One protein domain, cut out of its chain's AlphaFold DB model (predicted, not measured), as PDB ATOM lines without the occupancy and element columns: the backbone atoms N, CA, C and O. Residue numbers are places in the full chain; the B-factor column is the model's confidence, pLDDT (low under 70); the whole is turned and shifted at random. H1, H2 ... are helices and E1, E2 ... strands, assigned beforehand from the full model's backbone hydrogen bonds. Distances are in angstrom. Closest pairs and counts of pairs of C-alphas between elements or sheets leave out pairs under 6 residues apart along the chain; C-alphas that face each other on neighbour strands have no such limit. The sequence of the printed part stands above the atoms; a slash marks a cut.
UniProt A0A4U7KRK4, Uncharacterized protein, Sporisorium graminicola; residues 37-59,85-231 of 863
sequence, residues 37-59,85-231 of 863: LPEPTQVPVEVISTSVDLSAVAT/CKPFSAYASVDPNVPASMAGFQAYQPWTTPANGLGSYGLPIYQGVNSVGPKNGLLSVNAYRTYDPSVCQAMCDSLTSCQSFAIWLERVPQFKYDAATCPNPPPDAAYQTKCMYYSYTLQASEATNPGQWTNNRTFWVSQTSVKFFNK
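What this domain is: This is residues 37 to 59 and 85 to 231 of the 863 residues of an uncharacterized protein of Sporisorium graminicola (UniProt A0A4U7KRK4). One twisted antiparallel sheet of seven strands makes the body, with the long strands E4 and E5 in its middle, helix H3 over one face, and the link of residues 129 to 137 crossing the other. Short helix H2 packs on E7 where that strand bends, while H1 lies well away from the sheet, beyond E1. The printed part has 170 residues with three named helices and seven named strands, in the order E1, H1, H2, E2, E3, H3, E4, E5, E6, E7; the class is mixed, helices and strands, though only 70 residues are in named elements. The whole is compact, with a radius of gyration of the C-alphas of 16.0 A and spans of 44 by 41 by 27 A.

Where its parts are: E4, residues 164 to 173, is 28.3 A long, and E5, residues 189 to 198, is 28.5 A. E7, residues 219 to 230, is 31.8 A long and ends with C-alpha 230 at (-28.265, 28.266, -39.630). E3, residues 138 to 144, measures 17.9 A. The short strands are E1, residues 49 to 51, beginning with C-alpha 49 at (-23.743, 7.793, -42.753), E2, residues 126 to 128, and E6, residues 211 to 214. H3, residues 149 to 158, is 14.3 A long; H1 is residues 54 to 59 and H2 residues 102 to 106.

How they stand to each other: The sheet is branched. The hairpin E4 and E5 is antiparallel at 159 degrees, with N 170 and O 192 2.9 A apart. On the other side of E5 is E3, antiparallel, with N 142 and O 195 at 2.9 A. E1 is an edge strand antiparallel to E3, with N 50 and O 141 at 3.0 A. On the other side of E4 is E7, antiparallel, with N 167 and O 227 at 2.9 A. E7 bends by 56 degrees at residue 225, and its pairing is staggered: on one side it has E6 beside residues 219 to 222 and E2 beside residues 225 to 228. E6 and E7 form a hairpin, with N 214 and O 219 at 2.8 A; N 226 and O 128 are 2.9 A apart between E7 and E2. H3 is on the sheet at a height of 8.4 A, over E5 and only just over E4, where 3 of its C-alphas fall; it runs slantwise to E5 at 37 degrees on the local plane. The closest C-alphas of H3 and E5 are those of Cys 156 and Tyr 197, 6.2 A apart. H2 is on the sheet at a height of 7.8 A, only just over E7, where 3 of its C-alphas fall; the closest C-alphas are those of Gln 106 and Thr 224, 5.1 A apart. H1 is not on the sheet, with 1 pair of C-alphas within 10 A. In H1, H2 and H3 every O i to N i+4 pair is within hydrogen-bond range.

The domain as a whole: The C-alphas farthest apart are those of Thr 59 and Asn 97, at 48.7 A. Residues 60 to 84 are not printed, and C-alphas 59 and 85 stand 39.8 A apart across the cut. The links H2 to E2, E4 to E5 and E5 to E6 are long. The mean pLDDT of the printed part is 78.9; it is under 70 in residues 37 to 59, 177 to 188 and 215 to 216.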
ATOM      1  N   LEU A  37      -6.912  22.761 -58.046       63.53
ATOM      2  CA  LEU A  37      -7.616  21.747 -57.258       63.53
ATOM      3  C   LEU A  37      -8.489  20.842 -58.152       63.53
ATOM      4  O   LEU A  37      -9.031  21.315 -59.157       63.53
ATOM      5  N   PRO A  38      -8.686  19.559 -57.795       53.78
ATOM      6  CA  PRO A  38      -9.705  18.732 -58.433       53.78
ATOM      7  C   PRO A  38     -11.107  19.311 -58.185       53.78
ATOM      8  O   PRO A  38     -11.338  20.023 -57.205       53.78
ATOM      9  N   GLU A  39     -12.062  18.993 -59.059       53.53
ATOM     10  CA  GLU A  39     -13.472  19.289 -58.784       53.53
ATOM     11  C   GLU A  39     -13.961  18.499 -57.553       53.53
ATOM     12  O   GLU A  39     -13.518  17.366 -57.334       53.53
ATOM     13  N   PRO A  40     -14.862  19.064 -56.726       50.78
ATOM     14  CA  PRO A  40     -15.337  18.397 -55.518       50.78
ATOM     15  C   PRO A  40     -16.158  17.146 -55.865       50.78
ATOM     16  O   PRO A  40     -17.287  17.236 -56.351       50.78
ATOM     17  N   THR A  41     -15.597  15.968 -55.578       47.94
ATOM     18  CA  THR A  41     -16.229  14.666 -55.831       47.94
ATOM     19  C   THR A  41     -17.622  14.599 -55.206       47.94
ATOM     20  O   THR A  41     -17.771  14.750 -53.991       47.94
ATOM     21  N   GLN A  42     -18.649  14.331 -56.020       51.41
ATOM     22  CA  GLN A  42     -20.017  14.163 -55.525       51.41
ATOM     23  C   GLN A  42     -20.093  13.026 -54.497       51.41
ATOM     24  O   GLN A  42     -19.531  11.950 -54.706       51.41
ATOM     25  N   VAL A  43     -20.843  13.233 -53.408       52.84
ATOM     26  CA  VAL A  43     -21.132  12.156 -52.454       52.84
ATOM     27  C   VAL A  43     -21.948  11.083 -53.189       52.84
ATOM     28  O   VAL A  43     -22.993  11.414 -53.757       52.84
ATOM     29  N   PRO A  44     -21.532   9.802 -53.195       55.06
ATOM     30  CA  PRO A  44     -22.349   8.739 -53.767       55.06
ATOM     31  C   PRO A  44     -23.695   8.657 -53.043       55.06
ATOM     32  O   PRO A  44     -23.743   8.690 -51.814       55.06
ATOM     33  N   VAL A  45     -24.802   8.512 -53.777       55.66
ATOM     34  CA  VAL A  45     -26.153   8.539 -53.178       55.66
ATOM     35  C   VAL A  45     -26.346   7.446 -52.114       55.66
ATOM     36  O   VAL A  45     -27.085   7.648 -51.150       55.66
ATOM     37  N   GLU A  46     -25.626   6.328 -52.235       55.50
ATOM     38  CA  GLU A  46     -25.605   5.230 -51.261       55.50
ATOM     39  C   GLU A  46     -24.958   5.577 -49.903       55.50
ATOM     40  O   GLU A  46     -25.062   4.784 -48.964       55.50
ATOM     41  N   VAL A  47     -24.312   6.741 -49.756       55.09
ATOM     42  CA  VAL A  47     -23.796   7.210 -48.464       55.09
ATOM     43  C   VAL A  47     -24.959   7.592 -47.549       55.09
ATOM     44  O   VAL A  47     -25.614   8.623 -47.706       55.09
ATOM     45  N   ILE A  48     -25.194   6.723 -46.568       52.53
ATOM     46  CA  ILE A  48     -26.233   6.849 -45.536       52.53
ATOM     47  C   ILE A  48     -25.713   7.405 -44.205       52.53
ATOM     48  O   ILE A  48     -26.500   7.883 -43.391       52.53
ATOM     49  N   SER A  49     -24.404   7.317 -43.969       45.69
ATOM     50  CA  SER A  49     -23.743   7.793 -42.753       45.69
ATOM     51  C   SER A  49     -22.236   7.927 -42.986       45.69
ATOM     52  O   SER A  49     -21.563   6.915 -43.185       45.69
ATOM     53  N   THR A  50     -21.700   9.143 -42.918       56.81
ATOM     54  CA  THR A  50     -20.248   9.406 -42.878       56.81
ATOM     55  C   THR A  50     -19.966  10.579 -41.958       56.81
ATOM     56  O   THR A  50     -20.386  11.689 -42.271       56.81
ATOM     57  N   SER A  51     -19.217  10.345 -40.882       43.16
ATOM     58  CA  SER A  51     -18.639  11.384 -40.027       43.16
ATOM     59  C   SER A  51     -17.211  11.699 -40.472       43.16
ATOM     60  O   SER A  51     -16.367  10.801 -40.500       43.16
ATOM     61  N   VAL A  52     -16.914  12.964 -40.773       47.09
ATOM     62  CA  VAL A  52     -15.539  13.433 -40.967       47.09
ATOM     63  C   VAL A  52     -14.927  13.669 -39.588       47.09
ATOM     64  O   VAL A  52     -15.121  14.719 -38.977       47.09
ATOM     65  N   ASP A  53     -14.203  12.675 -39.075       35.44
ATOM     66  CA  ASP A  53     -13.439  12.829 -37.836       35.44
ATOM     67  C   ASP A  53     -12.236  13.754 -38.081       35.44
ATOM     68  O   ASP A  53     -11.168  13.338 -38.537       35.44
ATOM     69  N   LEU A  54     -12.438  15.035 -37.763       40.75
ATOM     70  CA  LEU A  54     -11.431  16.098 -37.784       40.75
ATOM     71  C   LEU A  54     -10.138  15.695 -37.054       40.75
ATOM     72  O   LEU A  54      -9.047  16.021 -37.522       40.75
ATOM     73  N   SER A  55     -10.239  14.950 -35.947       33.19
ATOM     74  CA  SER A  55      -9.079  14.539 -35.150       33.19
ATOM     75  C   SER A  55      -8.293  13.408 -35.818       33.19
ATOM     76  O   SER A  55      -7.059  13.450 -35.852       33.19
ATOM     77  N   ALA A  56      -8.982  12.453 -36.451       28.55
ATOM     78  CA  ALA A  56      -8.349  11.410 -37.254       28.55
ATOM     79  C   ALA A  56      -7.682  11.984 -38.517       28.55
ATOM     80  O   ALA A  56      -6.577  11.567 -38.863       28.55
ATOM     81  N   VAL A  57      -8.303  12.977 -39.170       37.03
ATOM     82  CA  VAL A  57      -7.731  13.683 -40.334       37.03
ATOM     83  C   VAL A  57      -6.516  14.532 -39.940       37.03
ATOM     84  O   VAL A  57      -5.497  14.500 -40.628       37.03
ATOM     85  N   ALA A  58      -6.563  15.247 -38.812       32.09
ATOM     86  CA  ALA A  58      -5.399  15.978 -38.305       32.09
ATOM     87  C   ALA A  58      -4.239  15.026 -37.948       32.09
ATOM     88  O   ALA A  58      -3.084  15.296 -38.283       32.09
ATOM     89  N   THR A  59      -4.548  13.880 -37.331       29.27
ATOM     90  CA  THR A  59      -3.561  12.851 -36.962       29.27
ATOM     91  C   THR A  59      -2.940  12.190 -38.195       29.27
ATOM     92  O   THR A  59      -1.722  12.019 -38.252       29.27
ATOM     93  N   CYS A  85     -32.777  -9.143 -54.200       71.75
ATOM     94  CA  CYS A  85     -32.932  -7.691 -54.177       71.75
ATOM     95  C   CYS A  85     -33.011  -7.172 -52.742       71.75
ATOM     96  O   CYS A  85     -33.949  -7.482 -52.007       71.75
ATOM     97  N   LYS A  86     -32.035  -6.347 -52.353       74.50
ATOM     98  CA  LYS A  86     -32.088  -5.568 -51.112       74.50
ATOM     99  C   LYS A  86     -32.601  -4.156 -51.383       74.50
ATOM    100  O   LYS A  86     -32.292  -3.608 -52.445       74.50
ATOM    101  N   PRO A  87     -33.343  -3.553 -50.435       76.81
ATOM    102  CA  PRO A  87     -33.747  -2.161 -50.549       76.81
ATOM    103  C   PRO A  87     -32.514  -1.258 -50.675       76.81
ATOM    104  O   PRO A  87     -31.465  -1.559 -50.099       76.81
ATOM    105  N   PHE A  88     -32.641  -0.157 -51.418       78.25
ATOM    106  CA  PHE A  88     -31.526   0.745 -51.729       78.25
ATOM    107  C   PHE A  88     -30.781   1.228 -50.475       78.25
ATOM    108  O   PHE A  88     -29.550   1.267 -50.447       78.25
ATOM    109  N   SER A  89     -31.521   1.514 -49.403       82.44
ATOM    110  CA  SER A  89     -30.956   1.754 -48.078       82.44
ATOM    111  C   SER A  89     -31.858   1.216 -46.967       82.44
ATOM    112  O   SER A  89     -33.038   0.934 -47.173       82.44
ATOM    113  N   ALA A  90     -31.319   1.137 -45.747       83.69
ATOM    114  CA  ALA A  90     -32.098   0.847 -44.541       83.69
ATOM    115  C   ALA A  90     -33.008   2.016 -44.093       83.69
ATOM    116  O   ALA A  90     -33.737   1.870 -43.110       83.69
ATOM    117  N   TYR A  91     -32.986   3.146 -44.811       87.25
ATOM    118  CA  TYR A  91     -33.800   4.343 -44.568       87.25
ATOM    119  C   TYR A  91     -34.835   4.594 -45.677       87.25
ATOM    120  O   TYR A  91     -35.839   5.267 -45.438       87.25
ATOM    121  N   ALA A  92     -34.632   3.989 -46.852       87.25
ATOM    122  CA  ALA A  92     -35.574   3.984 -47.956       87.25
ATOM    123  C   ALA A  92     -36.953   3.492 -47.487       87.25
ATOM    124  O   ALA A  92     -37.088   2.475 -46.795       87.25
ATOM    125  N   SER A  93     -37.968   4.269 -47.840       88.12
ATOM    126  CA  SER A  93     -39.369   4.082 -47.479       88.12
ATOM    127  C   SER A  93     -40.227   4.240 -48.737       88.12
ATOM    128  O   SER A  93     -39.819   4.909 -49.687       88.12
ATOM    129  N   VAL A  94     -41.388   3.586 -48.770       87.38
ATOM    130  CA  VAL A  94     -42.284   3.559 -49.936       87.38
ATOM    131  C   VAL A  94     -43.683   3.948 -49.472       87.38
ATOM    132  O   VAL A  94     -44.162   3.421 -48.471       87.38
ATOM    133  N   ASP A  95     -44.323   4.858 -50.199       85.88
ATOM    134  CA  ASP A  95     -45.695   5.313 -49.968       85.88
ATOM    135  C   ASP A  95     -46.407   5.331 -51.333       85.88
ATOM    136  O   ASP A  95     -45.940   6.038 -52.227       85.88
ATOM    137  N   PRO A  96     -47.502   4.571 -51.537       85.12
ATOM    138  CA  PRO A  96     -48.209   4.524 -52.819       85.12
ATOM    139  C   PRO A  96     -48.870   5.856 -53.214       85.12
ATOM    140  O   PRO A  96     -49.301   5.999 -54.355       85.12
ATOM    141  N   ASN A  97     -48.960   6.827 -52.298       86.81
ATOM    142  CA  ASN A  97     -49.468   8.168 -52.587       86.81
ATOM    143  C   ASN A  97     -48.389   9.094 -53.183       86.81
ATOM    144  O   ASN A  97     -48.725  10.091 -53.823       86.81
ATOM    145  N   VAL A  98     -47.100   8.774 -53.002       86.00
ATOM    146  CA  VAL A  98     -45.976   9.554 -53.542       86.00
ATOM    147  C   VAL A  98     -45.822   9.263 -55.040       86.00
ATOM    148  O   VAL A  98     -45.601   8.110 -55.418       86.00
ATOM    149  N   PRO A  99     -45.872  10.275 -55.928       86.56
ATOM    150  CA  PRO A  99     -45.730  10.039 -57.360       86.56
ATOM    151  C   PRO A  99     -44.341   9.501 -57.723       86.56
ATOM    152  O   PRO A  99     -43.318  10.104 -57.397       86.56
ATOM    153  N   ALA A 100     -44.297   8.400 -58.476       80.62
ATOM    154  CA  ALA A 100     -43.042   7.791 -58.916       80.62
ATOM    155  C   ALA A 100     -42.236   8.674 -59.895       80.62
ATOM    156  O   ALA A 100     -41.013   8.536 -59.980       80.62
ATOM    157  N   SER A 101     -42.886   9.586 -60.630       86.44
ATOM    158  CA  SER A 101     -42.230  10.489 -61.585       86.44
ATOM    159  C   SER A 101     -41.477  11.628 -60.885       86.44
ATOM    160  O   SER A 101     -41.922  12.140 -59.864       86.44
ATOM    161  N   MET A 102     -40.354  12.074 -61.462       86.31
ATOM    162  CA  MET A 102     -39.529  13.157 -60.900       86.31
ATOM    163  C   MET A 102     -40.334  14.435 -60.615       86.31
ATOM    164  O   MET A 102     -40.301  14.952 -59.502       86.31
ATOM    165  N   ALA A 103     -41.091  14.926 -61.602       89.19
ATOM    166  CA  ALA A 103     -41.873  16.152 -61.453       89.19
ATOM    167  C   ALA A 103     -43.000  16.004 -60.412       89.19
ATOM    168  O   ALA A 103     -43.248  16.927 -59.640       89.19
ATOM    169  N   GLY A 104     -43.649  14.833 -60.348       89.56
ATOM    170  CA  GLY A 104     -44.681  14.558 -59.347       89.56
ATOM    171  C   GLY A 104     -44.111  14.452 -57.931       89.56
ATOM    172  O   GLY A 104     -44.684  15.020 -57.007       89.56
ATOM    173  N   PHE A 105     -42.955  13.800 -57.771       90.31
ATOM    174  CA  PHE A 105     -42.202  13.741 -56.517       90.31
ATOM    175  C   PHE A 105     -41.838  15.145 -56.014       90.31
ATOM    176  O   PHE A 105     -42.046  15.465 -54.847       90.31
ATOM    177  N   GLN A 106     -41.336  16.010 -56.902       91.69
ATOM    178  CA  GLN A 106     -40.951  17.376 -56.539       91.69
ATOM    179  C   GLN A 106     -42.154  18.270 -56.202       91.69
ATOM    180  O   GLN A 106     -42.052  19.095 -55.297       91.69
ATOM    181  N   ALA A 107     -43.301  18.073 -56.857       90.50
ATOM    182  CA  ALA A 107     -44.527  18.842 -56.626       90.50
ATOM    183  C   ALA A 107     -45.456  18.280 -55.521       90.50
ATOM    184  O   ALA A 107     -46.546  18.824 -55.311       90.50
ATOM    185  N   TYR A 108     -45.078  17.196 -54.830       90.12
ATOM    186  CA  TYR A 108     -45.967  16.467 -53.918       90.12
ATOM    187  C   TYR A 108     -46.375  17.300 -52.688       90.12
ATOM    188  O   TYR A 108     -45.599  17.526 -51.756       90.12
ATOM    189  N   GLN A 109     -47.634  17.750 -52.694       86.00
ATOM    190  CA  GLN A 109     -48.150  18.793 -51.799       86.00
ATOM    191  C   GLN A 109     -47.980  18.540 -50.287       86.00
ATOM    192  O   GLN A 109     -47.649  19.494 -49.582       86.00
ATOM    193  N   PRO A 110     -48.128  17.308 -49.748       86.50
ATOM    194  CA  PRO A 110     -47.891  17.051 -48.325       86.50
ATOM    195  C   PRO A 110     -46.491  17.456 -47.839       86.50
ATOM    196  O   PRO A 110     -46.322  17.822 -46.675       86.50
ATOM    197  N   TRP A 111     -45.488  17.437 -48.721       83.56
ATOM    198  CA  TRP A 111     -44.111  17.789 -48.382       83.56
ATOM    199  C   TRP A 111     -43.755  19.256 -48.670       83.56
ATOM    200  O   TRP A 111     -42.798  19.767 -48.083       83.56
ATOM    201  N   THR A 112     -44.517  19.969 -49.508       73.06
ATOM    202  CA  THR A 112     -44.264  21.390 -49.836       73.06
ATOM    203  C   THR A 112     -44.712  22.369 -48.741       73.06
ATOM    204  O   THR A 112     -44.642  23.582 -48.927       73.06
ATOM    205  N   THR A 113     -45.154  21.869 -47.585       72.81
ATOM    206  CA  THR A 113     -45.516  22.682 -46.415       72.81
ATOM    207  C   THR A 113     -44.303  23.490 -45.909       72.81
ATOM    208  O   THR A 113     -43.243  22.896 -45.660       72.81
ATOM    209  N   PRO A 114     -44.412  24.823 -45.713       73.81
ATOM    210  CA  PRO A 114     -43.351  25.637 -45.111       73.81
ATOM    211  C   PRO A 114     -42.934  25.107 -43.734       73.81
ATOM    212  O   PRO A 114     -43.774  24.635 -42.972       73.81
ATOM    213  N   ALA A 115     -41.641  25.154 -43.395       76.06
ATOM    214  CA  ALA A 115     -41.223  24.809 -42.033       76.06
ATOM    215  C   ALA A 115     -41.480  25.956 -41.044       76.06
ATOM    216  O   ALA A 115     -41.237  27.124 -41.348       76.06
ATOM    217  N   ASN A 116     -41.884  25.578 -39.832       85.50
ATOM    218  CA  ASN A 116     -41.785  26.428 -38.650       85.50
ATOM    219  C   ASN A 116     -40.310  26.679 -38.292       85.50
ATOM    220  O   ASN A 116     -39.415  25.958 -38.738       85.50
ATOM    221  N   GLY A 117     -40.060  27.689 -37.458       87.62
ATOM    222  CA  GLY A 117     -38.717  27.959 -36.952       87.62
ATOM    223  C   GLY A 117     -38.252  26.915 -35.930       87.62
ATOM    224  O   GLY A 117     -39.037  26.468 -35.095       87.62
ATOM    225  N   LEU A 118     -36.968  26.558 -35.974       92.06
ATOM    226  CA  LEU A 118     -36.326  25.616 -35.057       92.06
ATOM    227  C   LEU A 118     -35.535  26.379 -33.993       92.06
ATOM    228  O   LEU A 118     -34.412  26.787 -34.260       92.06
ATOM    229  N   GLY A 119     -36.106  26.596 -32.805       89.19
ATOM    230  CA  GLY A 119     -35.404  27.085 -31.602       89.19
ATOM    231  C   GLY A 119     -34.234  28.059 -31.841       89.19
ATOM    232  O   GLY A 119     -34.425  29.213 -32.225       89.19
ATOM    233  N   SER A 120     -33.007  27.578 -31.616       88.25
ATOM    234  CA  SER A 120     -31.738  28.313 -31.753       88.25
ATOM    235  C   SER A 120     -31.282  28.581 -33.200       88.25
ATOM    236  O   SER A 120     -30.278  29.264 -33.384       88.25
ATOM    237  N   TYR A 121     -32.002  28.091 -34.211       91.56
ATOM    238  CA  TYR A 121     -31.729  28.237 -35.649       91.56
ATOM    239  C   TYR A 121     -32.775  29.089 -36.396       91.56
ATOM    240  O   TYR A 121     -32.569  29.459 -37.548       91.56
ATOM    241  N   GLY A 122     -33.916  29.396 -35.768       91.44
ATOM    242  CA  GLY A 122     -34.949  30.235 -36.381       91.44
ATOM    243  C   GLY A 122     -35.581  29.616 -37.636       91.44
ATOM    244  O   GLY A 122     -35.710  28.398 -37.749       91.44
ATOM    245  N   LEU A 123     -36.048  30.470 -38.552       92.50
ATOM    246  CA  LEU A 123     -36.655  30.055 -39.824       92.50
ATOM    247  C   LEU A 123     -35.590  29.566 -40.824       92.50
ATOM    248  O   LEU A 123     -34.462  30.059 -40.801       92.50
ATOM    249  N   PRO A 124     -35.936  28.647 -41.746       92.62
ATOM    250  CA  PRO A 124     -34.999  28.197 -42.768       92.62
ATOM    251  C   PRO A 124     -34.619  29.339 -43.722       92.62
ATOM    252  O   PRO A 124     -35.485  30.020 -44.271       92.62
ATOM    253  N   ILE A 125     -33.318  29.502 -43.968       91.94
ATOM    254  CA  ILE A 125     -32.754  30.547 -44.846       91.94
ATOM    255  C   ILE A 125     -32.918  30.234 -46.341       91.94
ATOM    256  O   ILE A 125     -32.743  31.108 -47.186       91.94
ATOM    257  N   TYR A 126     -33.278  28.992 -46.667       94.19
ATOM    258  CA  TYR A 126     -33.662  28.531 -47.999       94.19
ATOM    259  C   TYR A 126     -34.744  27.456 -47.871       94.19
ATOM    260  O   TYR A 126     -34.670  26.618 -46.970       94.19
ATOM    261  N   GLN A 127     -35.716  27.461 -48.785       93.88
ATOM    262  CA  GLN A 127     -36.683  26.378 -48.979       93.88
ATOM    263  C   GLN A 127     -36.867  26.141 -50.488       93.88
ATOM    264  O   GLN A 127     -37.100  27.101 -51.221       93.88
ATOM    265  N   GLY A 128     -36.773  24.894 -50.962       92.56
ATOM    266  CA  GLY A 128     -36.903  24.589 -52.391       92.56
ATOM    267  C   GLY A 128     -36.656  23.126 -52.766       92.56
ATOM    268  O   GLY A 128     -36.922  22.220 -51.976       92.56
ATOM    269  N   VAL A 129     -36.175  22.897 -53.994       92.12
ATOM    270  CA  VAL A 129     -35.984  21.556 -54.588       92.12
ATOM    271  C   VAL A 129     -34.527  21.179 -54.870       92.12
ATOM    272  O   VAL A 129     -34.262  20.006 -55.102       92.12
ATOM    273  N   ASN A 130     -33.585  22.126 -54.805       90.94
ATOM    274  CA  ASN A 130     -32.158  21.864 -55.019       90.94
ATOM    275  C   ASN A 130     -31.421  21.799 -53.676       90.94
ATOM    276  O   ASN A 130     -31.534  22.742 -52.892       90.94
ATOM    277  N   SER A 131     -30.653  20.744 -53.388       86.88
ATOM    278  CA  SER A 131     -29.809  20.689 -52.188       86.88
ATOM    279  C   SER A 131     -28.521  21.499 -52.345       86.88
ATOM    280  O   SER A 131     -28.201  22.054 -53.398       86.88
ATOM    281  N   VAL A 132     -27.746  21.535 -51.267       84.12
ATOM    282  CA  VAL A 132     -26.306  21.790 -51.323       84.12
ATOM    283  C   VAL A 132     -25.583  20.463 -51.615       84.12
ATOM    284  O   VAL A 132     -26.051  19.401 -51.195       84.12
ATOM    285  N   GLY A 133     -24.501  20.497 -52.395       75.00
ATOM    286  CA  GLY A 133     -23.630  19.335 -52.647       75.00
ATOM    287  C   GLY A 133     -22.548  19.166 -51.567       75.00
ATOM    288  O   GLY A 133     -22.542  19.925 -50.602       75.00
ATOM    289  N   PRO A 134     -21.597  18.223 -51.708       70.62
ATOM    290  CA  PRO A 134     -20.387  18.248 -50.888       70.62
ATOM    291  C   PRO A 134     -19.645  19.576 -51.073       70.62
ATOM    292  O   PRO A 134     -19.507  20.074 -52.191       70.62
ATOM    293  N   LYS A 135     -19.192  20.136 -49.953       73.25
ATOM    294  CA  LYS A 135     -18.501  21.424 -49.842       73.25
ATOM    295  C   LYS A 135     -17.469  21.357 -48.727       73.25
ATOM    296  O   LYS A 135     -17.601  20.538 -47.810       73.25
ATOM    297  N   ASN A 136     -16.457  22.216 -48.771       71.12
ATOM    298  CA  ASN A 136     -15.420  22.193 -47.740       71.12
ATOM    299  C   ASN A 136     -15.983  22.719 -46.415       71.12
ATOM    300  O   ASN A 136     -16.699  23.716 -46.372       71.12
ATOM    301  N   GLY A 137     -15.691  22.012 -45.321       73.25
ATOM    302  CA  GLY A 137     -16.396  22.205 -44.051       73.25
ATOM    303  C   GLY A 137     -17.663  21.357 -43.882       73.25
ATOM    304  O   GLY A 137     -18.340  21.507 -42.868       73.25
ATOM    305  N   LEU A 138     -17.969  20.435 -44.805       81.62
ATOM    306  CA  LEU A 138     -18.870  19.310 -44.529       81.62
ATOM    307  C   LEU A 138     -18.302  18.461 -43.377       81.62
ATOM    308  O   LEU A 138     -17.190  17.944 -43.461       81.62
ATOM    309  N   LEU A 139     -19.080  18.321 -42.304       81.75
ATOM    310  CA  LEU A 139     -18.736  17.583 -41.087       81.75
ATOM    311  C   LEU A 139     -19.304  16.163 -41.091       81.75
ATOM    312  O   LEU A 139     -18.640  15.222 -40.664       81.75
ATOM    313  N   SER A 140     -20.552  15.999 -41.535       83.88
ATOM    314  CA  SER A 140     -21.210  14.691 -41.581       83.88
ATOM    315  C   SER A 140     -22.351  14.664 -42.598       83.88
ATOM    316  O   SER A 140     -22.923  15.703 -42.940       83.88
ATOM    317  N   VAL A 141     -22.707  13.459 -43.041       87.44
ATOM    318  CA  VAL A 141     -23.918  13.155 -43.818       87.44
ATOM    319  C   VAL A 141     -24.668  12.040 -43.100       87.44
ATOM    320  O   VAL A 141     -24.057  11.020 -42.781       87.44
ATOM    321  N   ASN A 142     -25.974  12.200 -42.870       87.56
ATOM    322  CA  ASN A 142     -26.827  11.190 -42.235       87.56
ATOM    323  C   ASN A 142     -28.145  11.023 -43.010       87.56
ATOM    324  O   ASN A 142     -28.748  12.011 -43.430       87.56
ATOM    325  N   ALA A 143     -28.617   9.784 -43.148       88.62
ATOM    326  CA  ALA A 143     -29.930   9.449 -43.693       88.62
ATOM    327  C   ALA A 143     -30.915   9.010 -42.591       88.62
ATOM    328  O   ALA A 143     -30.526   8.388 -41.603       88.62
ATOM    329  N   TYR A 144     -32.199   9.316 -42.786       88.25
ATOM    330  CA  TYR A 144     -33.297   9.045 -41.854       88.25
ATOM    331  C   TYR A 144     -34.550   8.572 -42.610       88.25
ATOM    332  O   TYR A 144     -34.751   8.899 -43.782       88.25
ATOM    333  N   ARG A 145     -35.430   7.816 -41.936       87.25
ATOM    334  CA  ARG A 145     -36.733   7.402 -42.502       87.25
ATOM    335  C   ARG A 145     -37.748   8.544 -42.549       87.25
ATOM    336  O   ARG A 145     -38.539   8.633 -43.481       87.25
ATOM    337  N   THR A 146     -37.733   9.393 -41.528       87.38
ATOM    338  CA  THR A 146     -38.702  10.465 -41.296       87.38
ATOM    339  C   THR A 146     -38.091  11.826 -41.587       87.38
ATOM    340  O   THR A 146     -36.963  12.098 -41.174       87.38
ATOM    341  N   TYR A 147     -38.863  12.700 -42.229       91.81
ATOM    342  CA  TYR A 147     -38.488  14.098 -42.406       91.81
ATOM    343  C   TYR A 147     -38.776  14.870 -41.114       91.81
ATOM    344  O   TYR A 147     -39.893  15.335 -40.897       91.81
ATOM    345  N   ASP A 148     -37.772  14.980 -40.246       91.75
ATOM    346  CA  ASP A 148     -37.826  15.817 -39.046       91.75
ATOM    347  C   ASP A 148     -36.568  16.698 -38.954       91.75
ATOM    348  O   ASP A 148     -35.488  16.211 -38.596       91.75
ATOM    349  N   PRO A 149     -36.680  18.005 -39.257       93.50
ATOM    350  CA  PRO A 149     -35.582  18.950 -39.092       93.50
ATOM    351  C   PRO A 149     -35.037  19.027 -37.656       93.50
ATOM    352  O   PRO A 149     -33.866  19.351 -37.480       93.50
ATOM    353  N   SER A 150     -35.833  18.692 -36.636       93.88
ATOM    354  CA  SER A 150     -35.440  18.720 -35.216       93.88
ATOM    355  C   SER A 150     -34.431  17.619 -34.873       93.88
ATOM    356  O   SER A 150     -33.510  17.840 -34.087       93.88
ATOM    357  N   VAL A 151     -34.544  16.446 -35.509       92.94
ATOM    358  CA  VAL A 151     -33.562  15.353 -35.380       92.94
ATOM    359  C   VAL A 151     -32.211  15.778 -35.958       92.94
ATOM    360  O   VAL A 151     -31.166  15.525 -35.356       92.94
ATOM    361  N   CYS A 152     -32.220  16.476 -37.094       93.75
ATOM    362  CA  CYS A 152     -30.995  16.996 -37.696       93.75
ATOM    363  C   CYS A 152     -30.440  18.208 -36.931       93.75
ATOM    364  O   CYS A 152     -29.222  18.341 -36.804       93.75
ATOM    365  N   GLN A 153     -31.297  19.026 -36.311       94.31
ATOM    366  CA  GLN A 153     -30.866  20.043 -35.355       94.31
ATOM    367  C   GLN A 153     -30.077  19.407 -34.199       94.31
ATOM    368  O   GLN A 153     -28.925  19.768 -33.982       94.31
ATOM    369  N   ALA A 154     -30.638  18.389 -33.535       93.00
ATOM    370  CA  ALA A 154     -29.979  17.685 -32.434       93.00
ATOM    371  C   ALA A 154     -28.649  17.023 -32.852       93.00
ATOM    372  O   ALA A 154     -27.677  17.060 -32.098       93.00
ATOM    373  N   MET A 155     -28.566  16.476 -34.071       91.81
ATOM    374  CA  MET A 155     -27.310  15.947 -34.617       91.81
ATOM    375  C   MET A 155     -26.262  17.056 -34.822       91.81
ATOM    376  O   MET A 155     -25.116  16.892 -34.405       91.81
ATOM    377  N   CYS A 156     -26.636  18.209 -35.387       92.00
ATOM    378  CA  CYS A 156     -25.736  19.363 -35.516       92.00
ATOM    379  C   CYS A 156     -25.371  19.992 -34.157       92.00
ATOM    380  O   CYS A 156     -24.278  20.524 -33.997       92.00
ATOM    381  N   ASP A 157     -26.232  19.910 -33.147       91.06
ATOM    382  CA  ASP A 157     -25.911  20.361 -31.789       91.06
ATOM    383  C   ASP A 157     -24.974  19.387 -31.045       91.06
ATOM    384  O   ASP A 157     -24.263  19.809 -30.135       91.06
ATOM    385  N   SER A 158     -24.881  18.122 -31.482       88.00
ATOM    386  CA  SER A 158     -23.876  17.154 -30.998       88.00
ATOM    387  C   SER A 158     -22.524  17.213 -31.730       88.00
ATOM    388  O   SER A 158     -21.514  16.749 -31.203       88.00
ATOM    389  N   LEU A 159     -22.480  17.785 -32.939       83.75
ATOM    390  CA  LEU A 159     -21.268  17.886 -33.757       83.75
ATOM    391  C   LEU A 159     -20.455  19.140 -33.406       83.75
ATOM    392  O   LEU A 159     -20.840  20.263 -33.741       83.75
ATOM    393  N   THR A 160     -19.277  18.944 -32.806       78.56
ATOM    394  CA  THR A 160     -18.311  20.018 -32.522       78.56
ATOM    395  C   THR A 160     -18.059  20.872 -33.767       78.56
ATOM    396  O   THR A 160     -17.630  20.375 -34.806       78.56
ATOM    397  N   SER A 161     -18.261  22.185 -33.634       77.44
ATOM    398  CA  SER A 161     -18.155  23.197 -34.701       77.44
ATOM    399  C   SER A 161     -19.297  23.259 -35.725       77.44
ATOM    400  O   SER A 161     -19.208  24.112 -36.602       77.44
ATOM    401  N   CYS A 162     -20.359  22.445 -35.655       86.44
ATOM    402  CA  CYS A 162     -21.474  22.537 -36.611       86.44
ATOM    403  C   CYS A 162     -22.304  23.818 -36.405       86.44
ATOM    404  O   CYS A 162     -22.757  24.108 -35.295       86.44
ATOM    405  N   GLN A 163     -22.508  24.572 -37.489       86.88
ATOM    406  CA  GLN A 163     -23.168  25.889 -37.509       86.88
ATOM    407  C   GLN A 163     -24.433  25.906 -38.368       86.88
ATOM    408  O   GLN A 163     -25.282  26.783 -38.203       86.88
ATOM    409  N   SER A 164     -24.567  24.954 -39.290       91.44
ATOM    410  CA  SER A 164     -25.747  24.818 -40.132       91.44
ATOM    411  C   SER A 164     -25.971  23.385 -40.588       91.44
ATOM    412  O   SER A 164     -25.072  22.539 -40.533       91.44
ATOM    413  N   PHE A 165     -27.184  23.121 -41.063       94.94
ATOM    414  CA  PHE A 165     -27.489  21.899 -41.786       94.94
ATOM    415  C   PHE A 165     -28.472  22.140 -42.930       94.94
ATOM    416  O   PHE A 165     -29.316  23.038 -42.887       94.94
ATOM    417  N   ALA A 166     -28.374  21.289 -43.945       95.50
ATOM    418  CA  ALA A 166     -29.379  21.139 -44.987       95.50
ATOM    419  C   ALA A 166     -30.129  19.826 -44.766       95.50
ATOM    420  O   ALA A 166     -29.479  18.801 -44.580       95.50
ATOM    421  N   ILE A 167     -31.463  19.848 -44.819       95.06
ATOM    422  CA  ILE A 167     -32.337  18.664 -44.790       95.06
ATOM    423  C   ILE A 167     -33.169  18.597 -46.075       95.06
ATOM    424  O   ILE A 167     -33.679  19.623 -46.519       95.06
ATOM    425  N   TRP A 168     -33.328  17.414 -46.672       94.88
ATOM    426  CA  TRP A 168     -34.186  17.209 -47.846       94.88
ATOM    427  C   TRP A 168     -34.761  15.790 -47.934       94.88
ATOM    428  O   TRP A 168     -34.284  14.865 -47.272       94.88
ATOM    429  N   LEU A 169     -35.780  15.625 -48.782       93.75
ATOM    430  CA  LEU A 169     -36.272  14.327 -49.242       93.75
ATOM    431  C   LEU A 169     -35.623  13.965 -50.575       93.75
ATOM    432  O   LEU A 169     -35.645  14.743 -51.530       93.75
ATOM    433  N   GLU A 170     -35.050  12.770 -50.638       91.69
ATOM    434  CA  GLU A 170     -34.298  12.252 -51.774       91.69
ATOM    435  C   GLU A 170     -35.054  11.089 -52.427       91.69
ATOM    436  O   GLU A 170     -35.341  10.088 -51.767       91.69
ATOM    437  N   ARG A 171     -35.366  11.217 -53.723       91.00
ATOM    438  CA  ARG A 171     -35.962  10.161 -54.554       91.00
ATOM    439  C   ARG A 171     -34.882   9.140 -54.889       91.00
ATOM    440  O   ARG A 171     -33.950   9.464 -55.614       91.00
ATOM    441  N   VAL A 172     -35.023   7.908 -54.420       87.62
ATOM    442  CA  VAL A 172     -34.052   6.821 -54.624       87.62
ATOM    443  C   VAL A 172     -34.729   5.623 -55.300       87.62
ATOM    444  O   VAL A 172     -35.953   5.493 -55.207       87.62
ATOM    445  N   PRO A 173     -34.003   4.739 -56.010       84.00
ATOM    446  CA  PRO A 173     -34.610   3.501 -56.491       84.00
ATOM    447  C   PRO A 173     -35.054   2.656 -55.288       84.00
ATOM    448  O   PRO A 173     -34.477   2.763 -54.207       84.00
ATOM    449  N   GLN A 174     -36.064   1.797 -55.445       81.00
ATOM    450  CA  GLN A 174     -36.467   0.912 -54.343       81.00
ATOM    451  C   GLN A 174     -35.357  -0.065 -53.934       81.00
ATOM    452  O   GLN A 174     -35.199  -0.335 -52.744       81.00
ATOM    453  N   PHE A 175     -34.567  -0.562 -54.891       77.56
ATOM    454  CA  PHE A 175     -33.578  -1.627 -54.691       77.56
ATOM    455  C   PHE A 175     -32.175  -1.230 -55.170       77.56
ATOM    456  O   PHE A 175     -32.021  -0.372 -56.044       77.56
ATOM    457  N   LYS A 176     -31.147  -1.885 -54.615       73.00
ATOM    458  CA  LYS A 176     -29.769  -1.800 -55.126       73.00
ATOM    459  C   LYS A 176     -29.595  -2.576 -56.435       73.00
ATOM    460  O   LYS A 176     -30.267  -3.574 -56.678       73.00
ATOM    461  N   TYR A 177     -28.637  -2.125 -57.244       62.16
ATOM    462  CA  TYR A 177     -28.268  -2.706 -58.543       62.16
ATOM    463  C   TYR A 177     -27.216  -3.835 -58.437       62.16
ATOM    464  O   TYR A 177     -26.754  -4.367 -59.442       62.16
ATOM    465  N   ASP A 178     -26.804  -4.227 -57.226       59.25
ATOM    466  CA  ASP A 178     -25.684  -5.153 -57.000       59.25
ATOM    467  C   ASP A 178     -26.049  -6.648 -57.102       59.25
ATOM    468  O   ASP A 178     -25.218  -7.516 -56.813       59.25
ATOM    469  N   ALA A 179     -27.268  -6.968 -57.543       53.47
ATOM    470  CA  ALA A 179     -27.799  -8.323 -57.623       53.47
ATOM    471  C   ALA A 179     -28.235  -8.707 -59.045       53.47
ATOM    472  O   ALA A 179     -29.041  -8.030 -59.679       53.47
ATOM    473  N   ALA A 180     -27.754  -9.859 -59.528       55.34
ATOM    474  CA  ALA A 180     -28.056 -10.365 -60.875       55.34
ATOM    475  C   ALA A 180     -29.537 -10.761 -61.074       55.34
ATOM    476  O   ALA A 180     -29.982 -10.961 -62.199       55.34
ATOM    477  N   THR A 181     -30.292 -10.870 -59.980       58.84
ATOM    478  CA  THR A 181     -31.732 -11.161 -59.936       58.84
ATOM    479  C   THR A 181     -32.611  -9.906 -59.859       58.84
ATOM    480  O   THR A 181     -33.824 -10.037 -59.724       58.84
ATOM    481  N   CYS A 182     -32.033  -8.704 -59.990       62.41
ATOM    482  CA  CYS A 182     -32.752  -7.423 -59.996       62.41
ATOM    483  C   CYS A 182     -32.554  -6.684 -61.337       62.41
ATOM    484  O   CYS A 182     -31.919  -5.626 -61.371       62.41
ATOM    485  N   PRO A 183     -33.024  -7.255 -62.466       54.06
ATOM    486  CA  PRO A 183     -32.856  -6.660 -63.787       54.06
ATOM    487  C   PRO A 183     -33.685  -5.375 -63.902       54.06
ATOM    488  O   PRO A 183     -34.893  -5.437 -64.122       54.06
ATOM    489  N   ASN A 184     -32.998  -4.230 -63.799       52.19
ATOM    490  CA  ASN A 184     -33.564  -2.882 -63.654       52.19
ATOM    491  C   ASN A 184     -34.279  -2.690 -62.290       52.19
ATOM    492  O   ASN A 184     -35.095  -3.531 -61.905       52.19
ATOM    493  N   PRO A 185     -34.030  -1.607 -61.521       54.62
ATOM    494  CA  PRO A 185     -34.972  -1.234 -60.466       54.62
ATOM    495  C   PRO A 185     -36.368  -1.010 -61.081       54.62
ATOM    496  O   PRO A 185     -36.458  -0.504 -62.205       54.62
ATOM    497  N   PRO A 186     -37.464  -1.332 -60.369       57.00
ATOM    498  CA  PRO A 186     -38.797  -0.906 -60.777       57.00
ATOM    499  C   PRO A 186     -38.844   0.617 -61.007       57.00
ATOM    500  O   PRO A 186     -38.087   1.355 -60.365       57.00
ATOM    501  N   PRO A 187     -39.737   1.119 -61.882       55.41
ATOM    502  CA  PRO A 187     -39.940   2.561 -62.054       55.41
ATOM    503  C   PRO A 187     -40.437   3.229 -60.760       55.41
ATOM    504  O   PRO A 187     -40.298   4.444 -60.589       55.41
ATOM    505  N   ASP A 188     -40.994   2.422 -59.856       66.75
ATOM    506  CA  ASP A 188     -41.443   2.789 -58.526       66.75
ATOM    507  C   ASP A 188     -40.274   3.321 -57.688       66.75
ATOM    508  O   ASP A 188     -39.298   2.626 -57.389       66.75
ATOM    509  N   ALA A 189     -40.376   4.586 -57.289       75.88
ATOM    510  CA  ALA A 189     -39.402   5.202 -56.408       75.88
ATOM    511  C   ALA A 189     -39.606   4.752 -54.952       75.88
ATOM    512  O   ALA A 189     -40.721   4.484 -54.503       75.88
ATOM    513  N   ALA A 190     -38.513   4.738 -54.199       88.12
ATOM    514  CA  ALA A 190     -38.537   4.929 -52.759       88.12
ATOM    515  C   ALA A 190     -38.060   6.354 -52.438       88.12
ATOM    516  O   ALA A 190     -37.573   7.090 -53.303       88.12
ATOM    517  N   TYR A 191     -38.169   6.747 -51.176       91.12
ATOM    518  CA  TYR A 191     -37.598   7.993 -50.684       91.12
ATOM    519  C   TYR A 191     -36.893   7.801 -49.347       91.12
ATOM    520  O   TYR A 191     -37.234   6.917 -48.560       91.12
ATOM    521  N   GLN A 192     -35.901   8.644 -49.088       91.56
ATOM    522  CA  GLN A 192     -35.242   8.763 -47.790       91.56
ATOM    523  C   GLN A 192     -35.064  10.240 -47.439       91.56
ATOM    524  O   GLN A 192     -34.947  11.085 -48.325       91.56
ATOM    525  N   THR A 193     -35.039  10.564 -46.148       92.44
ATOM    526  CA  THR A 193     -34.594  11.888 -45.696       92.44
ATOM    527  C   THR A 193     -33.073  11.876 -45.608       92.44
ATOM    528  O   THR A 193     -32.502  10.907 -45.109       92.44
ATOM    529  N   LYS A 194     -32.412  12.947 -46.044       91.38
ATOM    530  CA  LYS A 194     -30.982  13.174 -45.801       91.38
ATOM    531  C   LYS A 194     -30.749  14.511 -45.121       91.38
ATOM    532  O   LYS A 194     -31.476  15.472 -45.367       91.38
ATOM    533  N   CYS A 195     -29.698  14.547 -44.308       93.69
ATOM    534  CA  CYS A 195     -29.152  15.754 -43.716       93.69
ATOM    535  C   CYS A 195     -27.634  15.833 -43.917       93.69
ATOM    536  O   CYS A 195     -26.928  14.835 -43.755       93.69
ATOM    537  N   MET A 196     -27.141  17.027 -44.248       93.31
ATOM    538  CA  MET A 196     -25.714  17.367 -44.316       93.31
ATOM    539  C   MET A 196     -25.404  18.484 -43.329       93.31
ATOM    540  O   MET A 196     -26.165  19.446 -43.238       93.31
ATOM    541  N   TYR A 197     -24.285  18.354 -42.623       90.94
ATOM    542  CA  TYR A 197     -23.905  19.194 -41.486       90.94
ATOM    543  C   TYR A 197     -22.634  19.975 -41.800       90.94
ATOM    544  O   TYR A 197     -21.652  19.361 -42.213       90.94
ATOM    545  N   TYR A 198     -22.617  21.291 -41.586       87.25
ATOM    546  CA  TYR A 198     -21.508  22.157 -42.008       87.25
ATOM    547  C   TYR A 198     -20.922  22.983 -40.859       87.25
ATOM    548  O   TYR A 198     -21.642  23.451 -39.974       87.25
ATOM    549  N   SER A 199     -19.605  23.215 -40.900       81.69
ATOM    550  CA  SER A 199     -18.879  24.075 -39.950       81.69
ATOM    551  C   SER A 199     -19.022  25.582 -40.214       81.69
ATOM    552  O   SER A 199     -18.469  26.408 -39.487       81.69
ATOM    553  N   TYR A 200     -19.792  25.958 -41.234       78.75
ATOM    554  CA  TYR A 200     -20.115  27.334 -41.595       78.75
ATOM    555  C   TYR A 200     -21.626  27.493 -41.826       78.75
ATOM    556  O   TYR A 200     -22.351  26.501 -41.911       78.75
ATOM    557  N   THR A 201     -22.128  28.727 -41.880       83.69
ATOM    558  CA  THR A 201     -23.537  29.007 -42.195       83.69
ATOM    559  C   THR A 201     -23.787  28.960 -43.697       83.69
ATOM    560  O   THR A 201     -23.159  29.720 -44.435       83.69
ATOM    561  N   LEU A 202     -24.742  28.136 -44.126       87.06
ATOM    562  CA  LEU A 202     -25.165  28.054 -45.521       87.06
ATOM    563  C   LEU A 202     -25.813  29.362 -45.999       87.06
ATOM    564  O   LEU A 202     -26.421  30.108 -45.224       87.06
ATOM    565  N   GLN A 203     -25.755  29.597 -47.307       85.44
ATOM    566  CA  GLN A 203     -26.485  30.647 -48.016       85.44
ATOM    567  C   GLN A 203     -27.498  30.036 -48.997       85.44
ATOM    568  O   GLN A 203     -27.286  28.956 -49.547       85.44
ATOM    569  N   ALA A 204     -28.588  30.750 -49.293       86.88
ATOM    570  CA  ALA A 204     -29.582  30.304 -50.280       86.88
ATOM    571  C   ALA A 204     -29.006  30.142 -51.705       86.88
ATOM    572  O   ALA A 204     -29.510  29.350 -52.496       86.88
ATOM    573  N   SER A 205     -27.917  30.852 -52.010       83.12
ATOM    574  CA  SER A 205     -27.128  30.737 -53.242       83.12
ATOM    575  C   SER A 205     -26.375  29.406 -53.385       83.12
ATOM    576  O   SER A 205     -25.885  29.107 -54.469       83.12
ATOM    577  N   GLU A 206     -26.281  28.595 -52.326       84.81
ATOM    578  CA  GLU A 206     -25.594  27.294 -52.331       84.81
ATOM    579  C   GLU A 206     -26.524  26.111 -52.650       84.81
ATOM    580  O   GLU A 206     -26.071  24.968 -52.717       84.81
ATOM    581  N   ALA A 207     -27.811  26.383 -52.893       90.56
ATOM    582  CA  ALA A 207     -28.811  25.425 -53.361       90.56
ATOM    583  C   ALA A 207     -28.647  25.104 -54.863       90.56
ATOM    584  O   ALA A 207     -29.529  25.360 -55.691       90.56
ATOM    585  N   THR A 208     -27.472  24.589 -55.229       88.31
ATOM    586  CA  THR A 208     -27.044  24.380 -56.622       88.31
ATOM    587  C   THR A 208     -27.071  22.920 -57.073       88.31
ATOM    588  O   THR A 208     -26.769  22.657 -58.232       88.31
ATOM    589  N   ASN A 209     -27.399  21.963 -56.198       86.44
ATOM    590  CA  ASN A 209     -27.486  20.543 -56.545       86.44
ATOM    591  C   ASN A 209     -28.922  20.189 -56.987       86.44
ATOM    592  O   ASN A 209     -29.814  20.230 -56.146       86.44
ATOM    593  N   PRO A 210     -29.184  19.833 -58.259       85.38
ATOM    594  CA  PRO A 210     -30.515  19.421 -58.714       85.38
ATOM    595  C   PRO A 210     -30.806  17.926 -58.473       85.38
ATOM    596  O   PRO A 210     -31.913  17.458 -58.757       85.38
ATOM    597  N   GLY A 211     -29.807  17.158 -58.026       85.12
ATOM    598  CA  GLY A 211     -29.799  15.700 -58.080       85.12
ATOM    599  C   GLY A 211     -28.652  15.136 -58.924       85.12
ATOM    600  O   GLY A 211     -27.837  15.880 -59.473       85.12
ATOM    601  N   GLN A 212     -28.592  13.807 -59.034       83.81
ATOM    602  CA  GLN A 212     -27.562  13.097 -59.806       83.81
ATOM    603  C   GLN A 212     -28.072  11.764 -60.381       83.81
ATOM    604  O   GLN A 212     -29.048  11.183 -59.902       83.81
ATOM    605  N   TRP A 213     -27.397  11.252 -61.412       79.56
ATOM    606  CA  TRP A 213     -27.681   9.930 -61.980       79.56
ATOM    607  C   TRP A 213     -27.116   8.799 -61.105       79.56
ATOM    608  O   TRP A 213     -26.040   8.919 -60.524       79.56
ATOM    609  N   THR A 214     -27.832   7.675 -61.044       73.00
ATOM    610  CA  THR A 214     -27.457   6.451 -60.310       73.00
ATOM    611  C   THR A 214     -27.784   5.191 -61.118       73.00
ATOM    612  O   THR A 214     -28.379   5.286 -62.197       73.00
ATOM    613  N   ASN A 215     -27.377   4.015 -60.616       66.75
ATOM    614  CA  ASN A 215     -27.567   2.700 -61.247       66.75
ATOM    615  C   ASN A 215     -27.152   2.694 -62.733       66.75
ATOM    616  O   ASN A 215     -27.983   2.475 -63.608       66.75
ATOM    617  N   ASN A 216     -25.881   2.998 -63.023       68.44
ATOM    618  CA  ASN A 216     -25.356   3.130 -64.391       68.44
ATOM    619  C   ASN A 216     -26.234   4.029 -65.296       68.44
ATOM    620  O   ASN A 216     -26.688   3.628 -66.364       68.44
ATOM    621  N   ARG A 217     -26.539   5.239 -64.808       70.88
ATOM    622  CA  ARG A 217     -27.372   6.259 -65.481       70.88
ATOM    623  C   ARG A 217     -28.818   5.834 -65.805       70.88
ATOM    624  O   ARG A 217     -29.480   6.514 -66.579       70.88
ATOM    625  N   THR A 218     -29.352   4.781 -65.177       73.69
ATOM    626  CA  THR A 218     -30.761   4.364 -65.360       73.69
ATOM    627  C   THR A 218     -31.754   5.102 -64.458       73.69
ATOM    628  O   THR A 218     -32.931   5.196 -64.802       73.69
ATOM    629  N   PHE A 219     -31.318   5.655 -63.317       79.75
ATOM    630  CA  PHE A 219     -32.217   6.296 -62.348       79.75
ATOM    631  C   PHE A 219     -31.715   7.680 -61.917       79.75
ATOM    632  O   PHE A 219     -30.645   7.803 -61.315       79.75
ATOM    633  N   TRP A 220     -32.506   8.728 -62.179       85.69
ATOM    634  CA  TRP A 220     -32.236  10.078 -61.677       85.69
ATOM    635  C   TRP A 220     -32.734  10.245 -60.238       85.69
ATOM    636  O   TRP A 220     -33.926  10.086 -59.942       85.69
ATOM    637  N   VAL A 221     -31.806  10.591 -59.351       87.62
ATOM    638  CA  VAL A 221     -32.063  10.910 -57.949       87.62
ATOM    639  C   VAL A 221     -32.381  12.392 -57.848       87.62
ATOM    640  O   VAL A 221     -31.482  13.225 -57.873       87.62
ATOM    641  N   SER A 222     -33.671  12.714 -57.756       90.69
ATOM    642  CA  SER A 222     -34.172  14.077 -57.564       90.69
ATOM    643  C   SER A 222     -34.407  14.396 -56.092       90.69
ATOM    644  O   SER A 222     -34.633  13.505 -55.271       90.69
ATOM    645  N   GLN A 223     -34.436  15.683 -55.771       92.38
ATOM    646  CA  GLN A 223     -34.571  16.181 -54.406       92.38
ATOM    647  C   GLN A 223     -35.822  17.059 -54.283       92.38
ATOM    648  O   GLN A 223     -36.256  17.678 -55.256       92.38
ATOM    649  N   THR A 224     -36.439  17.081 -53.102       93.06
ATOM    650  CA  THR A 224     -37.548  17.989 -52.779       93.06
ATOM    651  C   THR A 224     -37.574  18.332 -51.293       93.06
ATOM    652  O   THR A 224     -36.876  17.712 -50.486       93.06
ATOM    653  N   SER A 225     -38.366  19.343 -50.934       92.88
ATOM    654  CA  SER A 225     -38.502  19.860 -49.566       92.88
ATOM    655  C   SER A 225     -37.153  20.125 -48.901       92.88
ATOM    656  O   SER A 225     -36.948  19.854 -47.717       92.88
ATOM    657  N   VAL A 226     -36.219  20.656 -49.686       94.62
ATOM    658  CA  VAL A 226     -34.906  21.072 -49.220       94.62
ATOM    659  C   VAL A 226     -35.088  22.287 -48.325       94.62
ATOM    660  O   VAL A 226     -35.744  23.247 -48.732       94.62
ATOM    661  N   LYS A 227     -34.508  22.262 -47.125       95.00
ATOM    662  CA  LYS A 227     -34.505  23.389 -46.186       95.00
ATOM    663  C   LYS A 227     -33.123  23.541 -45.557       95.00
ATOM    664  O   LYS A 227     -32.542  22.551 -45.112       95.00
ATOM    665  N   PHE A 228     -32.589  24.761 -45.544       95.31
ATOM    666  CA  PHE A 228     -31.303  25.080 -44.906       95.31
ATOM    667  C   PHE A 228     -31.551  25.841 -43.602       95.31
ATOM    668  O   PHE A 228     -32.309  26.811 -43.599       95.31
ATOM    669  N   PHE A 229     -30.896  25.438 -42.516       94.81
ATOM    670  CA  PHE A 229     -31.014  26.056 -41.193       94.81
ATOM    671  C   PHE A 229     -29.631  26.451 -40.665       94.81
ATOM    672  O   PHE A 229     -28.723  25.623 -40.640       94.81
ATOM    673  N   ASN A 230     -29.493  27.693 -40.195       92.19
ATOM    674  CA  ASN A 230     -28.265  28.266 -39.630       92.19
ATOM    675  C   ASN A 230     -28.480  28.576 -38.144       92.19
ATOM    676  O   ASN A 230     -29.554  29.046 -37.791       92.19
ATOM    677  N   LYS A 231     -27.480  28.386 -37.276       90.00
ATOM    678  CA  LYS A 231     -27.574  28.814 -35.869       90.00
ATOM    679  C   LYS A 231     -27.685  30.343 -35.777       90.00
ATOM    680  O   LYS A 231     -26.840  31.059 -36.307       90.00
TER     681      LYS A 231